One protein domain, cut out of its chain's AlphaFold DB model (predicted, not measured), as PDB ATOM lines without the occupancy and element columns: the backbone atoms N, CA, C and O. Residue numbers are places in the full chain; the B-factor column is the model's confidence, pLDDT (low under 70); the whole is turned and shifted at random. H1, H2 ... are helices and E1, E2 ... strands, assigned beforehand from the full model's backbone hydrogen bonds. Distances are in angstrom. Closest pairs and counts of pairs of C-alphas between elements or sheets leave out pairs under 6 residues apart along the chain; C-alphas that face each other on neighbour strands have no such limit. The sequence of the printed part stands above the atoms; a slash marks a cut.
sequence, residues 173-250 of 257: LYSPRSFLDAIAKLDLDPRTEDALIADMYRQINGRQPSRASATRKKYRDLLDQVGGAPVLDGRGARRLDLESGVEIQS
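What this domain is: This is residues 173 to 250 of the 257 residues of an uncharacterized protein of Egibacter rhizosphaerae (UniProt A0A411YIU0). Three helices, H1, H2 and H3, make a loose group at one end of an elongated model, and a two-stranded antiparallel hairpin, E2 and E3, makes the other end. Strand E1 lies between. The printed part has 78 residues, with three named helices and three named strands in the order H1, H2, H3, E1, E2, E3 along the chain; it is of mixed class, helices and strands, and only just compact, close to loose, with a radius of gyration of the C-alphas of 13.5 A and spans of 39 by 21 by 21 A.

Where its parts are: Find C-alpha 176 at (1.098, 12.985, -9.470); H1 runs to residue 184, 12.4 A. Next come H2, residues 190 to 204, 21.1 A, and H3, 213 to 226, 20.3 A. E1 is 228 to 230, 7.2 A; E2 238 to 241, 9.3 A; E3 246 to 249, 9.6 A, ending at (1.854, 8.252, -23.945).

How they stand to each other: H2 and H3 are close but not clearly touching, about perpendicular at 89 degrees; their closest C-alphas, Leu 196 and Tyr 219, are 6.4 A apart. Each helix has every O i to N i+4 pair within hydrogen-bond range. Between E2 and E3, N 239 and O 248 are 2.9 A apart.

The domain as a whole: The farthest C-alphas, Ala 212 and Ser 244, are 39.6 A apart. The printed part has no cut and no long link; pLDDT is under 70 at residues 209 and 232 to 235.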
ATOM      1  N   LEU A 173       6.530  13.197 -18.288       89.75
ATOM      2  CA  LEU A 173       5.568  14.029 -17.594       89.75
ATOM      3  C   LEU A 173       4.539  13.085 -16.991       89.75
ATOM      4  O   LEU A 173       3.745  12.485 -17.712       89.75
ATOM      5  N   TYR A 174       4.601  12.905 -15.682       86.88
ATOM      6  CA  TYR A 174       3.819  11.916 -14.956       86.88
ATOM      7  C   TYR A 174       2.593  12.551 -14.298       86.88
ATOM      8  O   TYR A 174       2.669  13.663 -13.783       86.88
ATOM      9  N   SER A 175       1.490  11.807 -14.189       85.31
ATOM     10  CA  SER A 175       0.462  12.159 -13.199       85.31
ATOM     11  C   SER A 175       1.082  12.186 -11.791       85.31
ATOM     12  O   SER A 175       2.047  11.451 -11.557       85.31
ATOM     13  N   PRO A 176       0.534  12.943 -10.819       83.75
ATOM     14  CA  PRO A 176       1.098  12.985  -9.470       83.75
ATOM     15  C   PRO A 176       1.222  11.588  -8.853       83.75
ATOM     16  O   PRO A 176       2.252  11.254  -8.283       83.75
ATOM     17  N   ARG A 177       0.216  10.729  -9.064       84.62
ATOM     18  CA  ARG A 177       0.242   9.336  -8.607       84.62
ATOM     19  C   ARG A 177       1.335   8.518  -9.293       84.62
ATOM     20  O   ARG A 177       2.143   7.909  -8.612       84.62
ATOM     21  N   SER A 178       1.386   8.533 -10.625       84.25
ATOM     22  CA  SER A 178       2.387   7.765 -11.383       84.25
ATOM     23  C   SER A 178       3.815   8.219 -11.093       84.25
ATOM     24  O   SER A 178       4.746   7.436 -11.234       84.25
ATOM     25  N   PHE A 179       3.987   9.481 -10.705       85.62
ATOM     26  CA  PHE A 179       5.270  10.014 -10.288       85.62
ATOM     27  C   PHE A 179       5.692   9.484  -8.916       85.62
ATOM     28  O   PHE A 179       6.832   9.058  -8.762       85.62
ATOM     29  N   LEU A 180       4.774   9.459  -7.943       87.50
ATOM     30  CA  LEU A 180       5.026   8.829  -6.644       87.50
ATOM     31  C   LEU A 180       5.313   7.332  -6.811       87.50
ATOM     32  O   LEU A 180       6.289   6.845  -6.258       87.50
ATOM     33  N   ASP A 181       4.559   6.635  -7.667       87.88
ATOM     34  CA  ASP A 181       4.833   5.233  -8.010       87.88
ATOM     35  C   ASP A 181       6.233   5.058  -8.640       87.88
ATOM     36  O   ASP A 181       6.864   4.015  -8.481       87.88
ATOM     37  N   ALA A 182       6.730   6.054  -9.384       86.75
ATOM     38  CA  ALA A 182       8.073   6.032  -9.965       86.75
ATOM     39  C   ALA A 182       9.172   6.317  -8.929       86.75
ATOM     40  O   ALA A 182      10.242   5.722  -9.019       86.75
ATOM     41  N   ILE A 183       8.908   7.174  -7.936       89.19
ATOM     42  CA  ILE A 183       9.811   7.395  -6.797       89.19
ATOM     43  C   ILE A 183       9.876   6.153  -5.909       89.19
ATOM     44  O   ILE A 183      10.973   5.734  -5.558       89.19
ATOM     45  N   ALA A 184       8.737   5.528  -5.603       89.69
ATOM     46  CA  ALA A 184       8.679   4.338  -4.756       89.69
ATOM     47  C   ALA A 184       9.522   3.175  -5.317       89.69
ATOM     48  O   ALA A 184      10.094   2.389  -4.570       89.69
ATOM     49  N   LYS A 185       9.672   3.092  -6.647       91.06
ATOM     50  CA  LYS A 185      10.539   2.101  -7.315       91.06
ATOM     51  C   LYS A 185      12.036   2.310  -7.086       91.06
ATOM     52  O   LYS A 185      12.810   1.430  -7.448       91.06
ATOM     53  N   LEU A 186      12.447   3.452  -6.539       90.62
ATOM     54  CA  LEU A 186      13.840   3.704  -6.169       90.62
ATOM     55  C   LEU A 186      14.239   3.016  -4.854       90.62
ATOM     56  O   LEU A 186      15.418   3.063  -4.516       90.62
ATOM     57  N   ASP A 187      13.283   2.414  -4.131       92.00
ATOM     58  CA  ASP A 187      13.509   1.667  -2.884       92.00
ATOM     59  C   ASP A 187      14.329   2.465  -1.852       92.00
ATOM     60  O   ASP A 187      15.344   2.030  -1.309       92.00
ATOM     61  N   LEU A 188      13.925   3.723  -1.656       93.00
ATOM     62  CA  LEU A 188      14.583   4.647  -0.740       93.00
ATOM     63  C   LEU A 188      14.064   4.443   0.682       93.00
ATOM     64  O   LEU A 188      12.927   4.033   0.899       93.00
ATOM     65  N   ASP A 189      14.871   4.819   1.675       95.31
ATOM     66  CA  ASP A 189      14.354   4.918   3.034       95.31
ATOM     67  C   ASP A 189      13.246   5.996   3.108       95.31
ATOM     68  O   ASP A 189      13.367   7.033   2.440       95.31
ATOM     69  N   PRO A 190      12.209   5.818   3.955       94.12
ATOM     70  CA  PRO A 190      11.056   6.723   3.987       94.12
ATOM     71  C   PRO A 190      11.418   8.198   4.204       94.12
ATOM     72  O   PRO A 190      10.800   9.094   3.635       94.12
ATOM     73  N   ARG A 191      12.471   8.480   4.988       92.62
ATOM     74  CA  ARG A 191      12.900   9.862   5.249       92.62
ATOM     75  C   ARG A 191      13.540  10.490   4.015       92.62
ATOM     76  O   ARG A 191      13.316  11.674   3.758       92.62
ATOM     77  N   THR A 192      14.355   9.742   3.270       91.81
ATOM     78  CA  THR A 192      14.923  10.220   2.001       91.81
ATOM     79  C   THR A 192      13.829  10.411   0.956       91.81
ATOM     80  O   THR A 192      13.872  11.417   0.246       91.81
ATOM     81  N   GLU A 193      12.857   9.502   0.874       92.94
ATOM     82  CA  GLU A 193      11.715   9.618  -0.039       92.94
ATOM     83  C   GLU A 193      10.905  10.896   0.229       92.94
ATOM     84  O   GLU A 193      10.790  11.749  -0.658       92.94
ATOM     85  N   ASP A 194      10.454  11.104   1.468       91.88
ATOM     86  CA  ASP A 194       9.712  12.304   1.873       91.88
ATOM     87  C   ASP A 194      10.505  13.585   1.590       91.88
ATOM     88  O   ASP A 194       9.983  14.587   1.083       91.88
ATOM     89  N   ALA A 195      11.805  13.567   1.896       90.94
ATOM     90  CA  ALA A 195      12.667  14.715   1.685       90.94
ATOM     91  C   ALA A 195      12.900  15.007   0.195       90.94
ATOM     92  O   ALA A 195      13.010  16.185  -0.157       90.94
ATOM     93  N   LEU A 196      12.965  13.986  -0.664       89.19
ATOM     94  CA  LEU A 196      13.061  14.122  -2.119       89.19
ATOM     95  C   LEU A 196      11.767  14.708  -2.699       89.19
ATOM     96  O   LEU A 196      11.822  15.669  -3.470       89.19
ATOM     97  N   ILE A 197      10.613  14.183  -2.280       89.12
ATOM     98  CA  ILE A 197       9.289  14.668  -2.687       89.12
ATOM     99  C   ILE A 197       9.136  16.145  -2.308       89.12
ATOM    100  O   ILE A 197       8.821  16.983  -3.159       89.12
ATOM    101  N   ALA A 198       9.421  16.498  -1.053       87.75
ATOM    102  CA  ALA A 198       9.330  17.875  -0.573       87.75
ATOM    103  C   ALA A 198      10.281  18.826  -1.323       87.75
ATOM    104  O   ALA A 198       9.915  19.966  -1.625       87.75
ATOM    105  N   ASP A 199      11.501  18.376  -1.625       85.38
ATOM    106  CA  ASP A 199      12.480  19.155  -2.387       85.38
ATOM    107  C   ASP A 199      11.983  19.439  -3.808       85.38
ATOM    108  O   ASP A 199      11.991  20.586  -4.259       85.38
ATOM    109  N   MET A 200      11.442  18.423  -4.473       82.88
ATOM    110  CA  MET A 200      10.871  18.561  -5.804       82.88
ATOM    111  C   MET A 200       9.652  19.493  -5.818       82.88
ATOM    112  O   MET A 200       9.589  20.387  -6.664       82.88
ATOM    113  N   TYR A 201       8.707  19.356  -4.882       82.25
ATOM    114  CA  TYR A 201       7.559  20.270  -4.800       82.25
ATOM    115  C   TYR A 201       8.002  21.728  -4.648       82.25
ATOM    116  O   TYR A 201       7.397  22.624  -5.238       82.25
ATOM    117  N   ARG A 202       9.085  21.993  -3.908       81.38
ATOM    118  CA  ARG A 202       9.665  23.342  -3.822       81.38
ATOM    119  C   ARG A 202      10.205  23.801  -5.175       81.38
ATOM    120  O   ARG A 202       9.863  24.903  -5.599       81.38
ATOM    121  N   GLN A 203      10.968  22.955  -5.868       77.81
ATOM    122  CA  GLN A 203      11.538  23.277  -7.182       77.81
ATOM    123  C   GLN A 203      10.463  23.567  -8.240       77.81
ATOM    124  O   GLN A 203      10.586  24.547  -8.973       77.81
ATOM    125  N   ILE A 204       9.386  22.776  -8.282       74.81
ATOM    126  CA  ILE A 204       8.244  22.982  -9.195       74.81
ATOM    127  C   ILE A 204       7.599  24.352  -8.966       74.81
ATOM    128  O   ILE A 204       7.226  25.035  -9.916       74.81
ATOM    129  N   ASN A 205       7.527  24.784  -7.706       75.88
ATOM    130  CA  ASN A 205       7.007  26.092  -7.313       75.88
ATOM    131  C   ASN A 205       8.061  27.216  -7.395       75.88
ATOM    132  O   ASN A 205       7.895  28.271  -6.784       75.88
ATOM    133  N   GLY A 206       9.168  26.999  -8.112       70.44
ATOM    134  CA  GLY A 206      10.216  28.000  -8.327       70.44
ATOM    135  C   GLY A 206      11.073  28.306  -7.097       70.44
ATOM    136  O   GLY A 206      11.866  29.246  -7.121       70.44
ATOM    137  N   ARG A 207      10.949  27.529  -6.014       74.88
ATOM    138  CA  ARG A 207      11.767  27.684  -4.809       74.88
ATOM    139  C   ARG A 207      12.983  26.777  -4.905       74.88
ATOM    140  O   ARG A 207      12.843  25.560  -4.989       74.88
ATOM    141  N   GLN A 208      14.182  27.352  -4.834       70.44
ATOM    142  CA  GLN A 208      15.402  26.568  -4.656       70.44
ATOM    143  C   GLN A 208      15.651  26.343  -3.159       70.44
ATOM    144  O   GLN A 208      15.926  27.306  -2.441       70.44
ATOM    145  N   PRO A 209      15.538  25.106  -2.651       69.50
ATOM    146  CA  PRO A 209      15.822  24.835  -1.252       69.50
ATOM    147  C   PRO A 209      17.313  25.049  -0.955       69.50
ATOM    148  O   PRO A 209      18.183  24.548  -1.670       69.50
ATOM    149  N   SER A 210      17.611  25.782   0.123       76.50
ATOM    150  CA  SER A 210      18.980  25.919   0.625       76.50
ATOM    151  C   SER A 210      19.449  24.564   1.157       76.50
ATOM    152  O   SER A 210      18.942  24.058   2.159       76.50
ATOM    153  N   ARG A 211      20.354  23.920   0.418       78.00
ATOM    154  CA  ARG A 211      20.862  22.571   0.690       78.00
ATOM    155  C   ARG A 211      22.363  22.523   0.431       78.00
ATOM    156  O   ARG A 211      22.865  23.144  -0.515       78.00
ATOM    157  N   ALA A 212      23.066  21.707   1.215       85.31
ATOM    158  CA  ALA A 212      24.467  21.390   0.969       85.31
ATOM    159  C   ALA A 212      24.667  20.848  -0.460       85.31
ATOM    160  O   ALA A 212      23.785  20.195  -1.027       85.31
ATOM    161  N   SER A 213      25.832  21.121  -1.057       83.31
ATOM    162  CA  SER A 213      26.143  20.721  -2.440       83.31
ATOM    163  C   SER A 213      25.989  19.208  -2.660       83.31
ATOM    164  O   SER A 213      25.383  18.784  -3.644       83.31
ATOM    165  N   ALA A 214      26.436  18.397  -1.693       87.00
ATOM    166  CA  ALA A 214      26.318  16.941  -1.734       87.00
ATOM    167  C   ALA A 214      24.854  16.465  -1.783       87.00
ATOM    168  O   ALA A 214      24.507  15.634  -2.617       87.00
ATOM    169  N   THR A 215      23.968  17.043  -0.963       86.31
ATOM    170  CA  THR A 215      22.530  16.717  -0.971       86.31
ATOM    171  C   THR A 215      21.872  17.116  -2.289       86.31
ATOM    172  O   THR A 215      21.101  16.342  -2.851       86.31
ATOM    173  N   ARG A 216      22.222  18.291  -2.833       83.06
ATOM    174  CA  ARG A 216      21.727  18.734  -4.149       83.06
ATOM    175  C   ARG A 216      22.165  17.800  -5.272       83.06
ATOM    176  O   ARG A 216      21.403  17.597  -6.211       83.06
ATOM    177  N   LYS A 217      23.383  17.257  -5.198       85.44
ATOM    178  CA  LYS A 217      23.862  16.244  -6.143       85.44
ATOM    179  C   LYS A 217      23.081  14.936  -5.977       85.44
ATOM    180  O   LYS A 217      22.499  14.486  -6.951       85.44
ATOM    181  N   LYS A 218      22.952  14.410  -4.751       89.38
ATOM    182  CA  LYS A 218      22.176  13.187  -4.468       89.38
ATOM    183  C   LYS A 218      20.760  13.263  -5.049       89.38
ATOM    184  O   LYS A 218      20.342  12.365  -5.766       89.38
ATOM    185  N   TYR A 219      20.023  14.338  -4.769       88.75
ATOM    186  CA  TYR A 219      18.631  14.459  -5.226       88.75
ATOM    187  C   TYR A 219      18.519  14.639  -6.733       88.75
ATOM    188  O   TYR A 219      17.573  14.155  -7.343       88.75
ATOM    189  N   ARG A 220      19.500  15.302  -7.344       83.19
ATOM    190  CA  ARG A 220      19.601  15.388  -8.795       83.19
ATOM    191  C   ARG A 220      19.754  14.010  -9.422       83.19
ATOM    192  O   ARG A 220      18.999  13.693 -10.329       83.19
ATOM    193  N   ASP A 221      20.686  13.216  -8.909       86.94
ATOM    194  CA  ASP A 221      20.977  11.887  -9.439       86.94
ATOM    195  C   ASP A 221      19.745  10.967  -9.288       86.94
ATOM    196  O   ASP A 221      19.406  10.236 -10.213       86.94
ATOM    197  N   LEU A 222      18.999  11.078  -8.178       88.50
ATOM    198  CA  LEU A 222      17.725  10.367  -7.981       88.50
ATOM    199  C   LEU A 222      16.627  10.828  -8.958       88.50
ATOM    200  O   LEU A 222      15.942  10.004  -9.555       88.50
ATOM    201  N   LEU A 223      16.460  12.136  -9.175       83.69
ATOM    202  CA  LEU A 223      15.480  12.661 -10.142       83.69
ATOM    203  C   LEU A 223      15.848  12.345 -11.598       83.69
ATOM    204  O   LEU A 223      14.963  12.290 -12.461       83.69
ATOM    205  N   ASP A 224      17.136  12.170 -11.887       83.06
ATOM    206  CA  ASP A 224      17.609  11.689 -13.181       83.06
ATOM    207  C   ASP A 224      17.228  10.207 -13.369       83.06
ATOM    208  O   ASP A 224      16.741   9.863 -14.444       83.06
ATOM    209  N   GLN A 225      17.300   9.370 -12.321       86.12
ATOM    210  CA  GLN A 225      16.833   7.970 -12.359       86.12
ATOM    211  C   GLN A 225      15.320   7.837 -12.589       86.12
ATOM    212  O   GLN A 225      14.890   6.963 -13.337       86.12
ATOM    213  N   VAL A 226      14.500   8.729 -12.016       85.06
ATOM    214  CA  VAL A 226      13.042   8.766 -12.289       85.06
ATOM    215  C   VAL A 226      12.743   9.146 -13.750       85.06
ATOM    216  O   VAL A 226      11.691   8.806 -14.298       85.06
ATOM    217  N   GLY A 227      13.652   9.886 -14.393       82.44
ATOM    218  CA  GLY A 227      13.544  10.243 -15.807       82.44
ATOM    219  C   GLY A 227      12.426  11.239 -16.138       82.44
ATOM    220  O   GLY A 227      12.051  11.366 -17.305       82.44
ATOM    221  N   GLY A 228      11.877  11.956 -15.150       83.88
ATOM    222  CA  GLY A 228      10.747  12.852 -15.393       83.88
ATOM    223  C   GLY A 228      10.323  13.755 -14.240       83.88
ATOM    224  O   GLY A 228      11.083  13.991 -13.301       83.88
ATOM    225  N   ALA A 229       9.110  14.298 -14.347       82.69
ATOM    226  CA  ALA A 229       8.511  15.230 -13.394       82.69
ATOM    227  C   ALA A 229       6.986  15.064 -13.306       82.69
ATOM    228  O   ALA A 229       6.363  14.667 -14.295       82.69
ATOM    229  N   PRO A 230       6.358  15.394 -12.167       82.12
ATOM    230  CA  PRO A 230       4.913  15.354 -12.040       82.12
ATOM    231  C   PRO A 230       4.261  16.579 -12.689       82.12
ATOM    232  O   PRO A 230       4.754  17.707 -12.600       82.12
ATOM    233  N   VAL A 231       3.094  16.362 -13.285       78.31
ATOM    234  CA  VAL A 231       2.252  17.384 -13.909       78.31
ATOM    235  C   VAL A 231       0.835  17.292 -13.351       78.31
ATOM    236  O   VAL A 231       0.321  16.208 -13.096       78.31
ATOM    237  N   LEU A 232       0.200  18.442 -13.101       68.81
ATOM    238  CA  LEU A 232      -1.093  18.507 -12.395       68.81
ATOM    239  C   LEU A 232      -2.308  18.300 -13.310       68.81
ATOM    240  O   LEU A 232      -3.425  18.612 -12.919       68.81
ATOM    241  N   ASP A 233      -2.125  17.785 -14.521       68.31
ATOM    242  CA  ASP A 233      -3.202  17.718 -15.510       68.31
ATOM    243  C   ASP A 233      -3.949  16.370 -15.528       68.31
ATOM    244  O   ASP A 233      -4.783  16.126 -16.399       68.31
ATOM    245  N   GLY A 234      -3.660  15.486 -14.562       60.62
ATOM    246  CA  GLY A 234      -4.378  14.224 -14.332       60.62
ATOM    247  C   GLY A 234      -4.247  13.179 -15.449       60.62
ATOM    248  O   GLY A 234      -4.832  12.095 -15.352       60.62
ATOM    249  N   ARG A 235      -3.487  13.471 -16.509       68.50
ATOM    250  CA  ARG A 235      -3.255  12.560 -17.635       68.50
ATOM    251  C   ARG A 235      -2.143  11.564 -17.299       68.50
ATOM    252  O   ARG A 235      -1.353  11.778 -16.385       68.50
ATOM    253  N   GLY A 236      -2.130  10.429 -18.004       72.12
ATOM    254  CA  GLY A 236      -1.103   9.392 -17.839       72.12
ATOM    255  C   GLY A 236       0.304   9.900 -18.174       72.12
ATOM    256  O   GLY A 236       0.464  11.034 -18.623       72.12
ATOM    257  N   ALA A 237       1.322   9.061 -17.958       84.12
ATOM    258  CA  ALA A 237       2.691   9.460 -18.263       84.12
ATOM    259  C   ALA A 237       2.857   9.721 -19.766       84.12
ATOM    260  O   ALA A 237       2.408   8.919 -20.587       84.12
ATOM    261  N   ARG A 238       3.501  10.830 -20.123       89.81
ATOM    262  CA  ARG A 238       3.748  11.215 -21.518       89.81
ATOM    263  C   ARG A 238       5.107  11.874 -21.701       89.81
ATOM    264  O   ARG A 238       5.658  12.382 -20.732       89.81
ATOM    265  N   ARG A 239       5.640  11.920 -22.917       92.38
ATOM    266  CA  ARG A 239       6.859  12.679 -23.243       92.38
ATOM    267  C   ARG A 239       6.875  13.090 -24.706       92.38
ATOM    268  O   ARG A 239       6.200  12.477 -25.526       92.38
ATOM    269  N   LEU A 240       7.694  14.086 -25.029       92.00
ATOM    270  CA  LEU A 240       8.101  14.318 -26.410       92.00
ATOM    271  C   LEU A 240       9.164  13.286 -26.782       92.00
ATOM    272  O   LEU A 240      10.171  13.156 -26.078       92.00
ATOM    273  N   ASP A 241       8.937  12.548 -27.860       89.19
ATOM    274  CA  ASP A 241       9.927  11.629 -28.401       89.19
ATOM    275  C   ASP A 241      10.645  12.259 -29.582       89.19
ATOM    276  O   ASP A 241      10.042  12.607 -30.599       89.19
ATOM    277  N   LEU A 242      11.946  12.464 -29.391       85.75
ATOM    278  CA  LEU A 242      12.763  13.181 -30.349       85.75
ATOM    279  C   LEU A 242      12.851  12.429 -31.674       85.75
ATOM    280  O   LEU A 242      12.717  13.061 -32.712       85.75
ATOM    281  N   GLU A 243      13.024  11.109 -31.646       83.75
ATOM    282  CA  GLU A 243      13.202  10.298 -32.852       83.75
ATOM    283  C   GLU A 243      11.932  10.288 -33.704       83.75
ATOM    284  O   GLU A 243      11.971  10.642 -34.883       83.75
ATOM    285  N   SER A 244      10.783   9.978 -33.106       81.31
ATOM    286  CA  SER A 244       9.521   9.897 -33.840       81.31
ATOM    287  C   SER A 244       8.915  11.262 -34.174       81.31
ATOM    288  O   SER A 244       8.054  11.345 -35.049       81.31
ATOM    289  N   GLY A 245       9.313  12.331 -33.473       86.19
ATOM    290  CA  GLY A 245       8.691  13.650 -33.613       86.19
ATOM    291  C   GLY A 245       7.234  13.672 -33.140       86.19
ATOM    292  O   GLY A 245       6.432  14.468 -33.631       86.19
ATOM    293  N   VAL A 246       6.867  12.791 -32.203       88.56
ATOM    294  CA  VAL A 246       5.506  12.731 -31.655       88.56
ATOM    295  C   VAL A 246       5.488  12.760 -30.130       88.56
ATOM    296  O   VAL A 246       6.473  12.447 -29.458       88.56
ATOM    297  N   GLU A 247       4.345  13.132 -29.566       91.19
ATOM    298  CA  GLU A 247       4.045  12.877 -28.160       91.19
ATOM    299  C   GLU A 247       3.770  11.380 -27.947       91.19
ATOM    300  O   GLU A 247       2.837  10.824 -28.521       91.19
ATOM    301  N   ILE A 248       4.554  10.727 -27.088       90.62
ATOM    302  CA  ILE A 248       4.311   9.343 -26.667       90.62
ATOM    303  C   ILE A 248       3.585   9.350 -25.327       90.62
ATOM    304  O   ILE A 248       4.008  10.031 -24.392       90.62
ATOM    305  N   GLN A 249       2.544   8.529 -25.204       87.19
ATOM    306  CA  GLN A 249       1.854   8.252 -23.945       87.19
ATOM    307  C   GLN A 249       2.160   6.824 -23.490       87.19
ATOM    308  O   GLN A 249       2.061   5.877 -24.270       87.19
ATOM    309  N   SER A 250       2.512   6.633 -22.217       77.69
ATOM    310  CA  SER A 250       2.598   5.285 -21.654       77.69
ATOM    311  C   SER A 250       1.186   4.708 -21.569       77.69
ATOM    312  O   SER A 250       0.290   5.372 -21.032       77.69
TER     313      SER A 250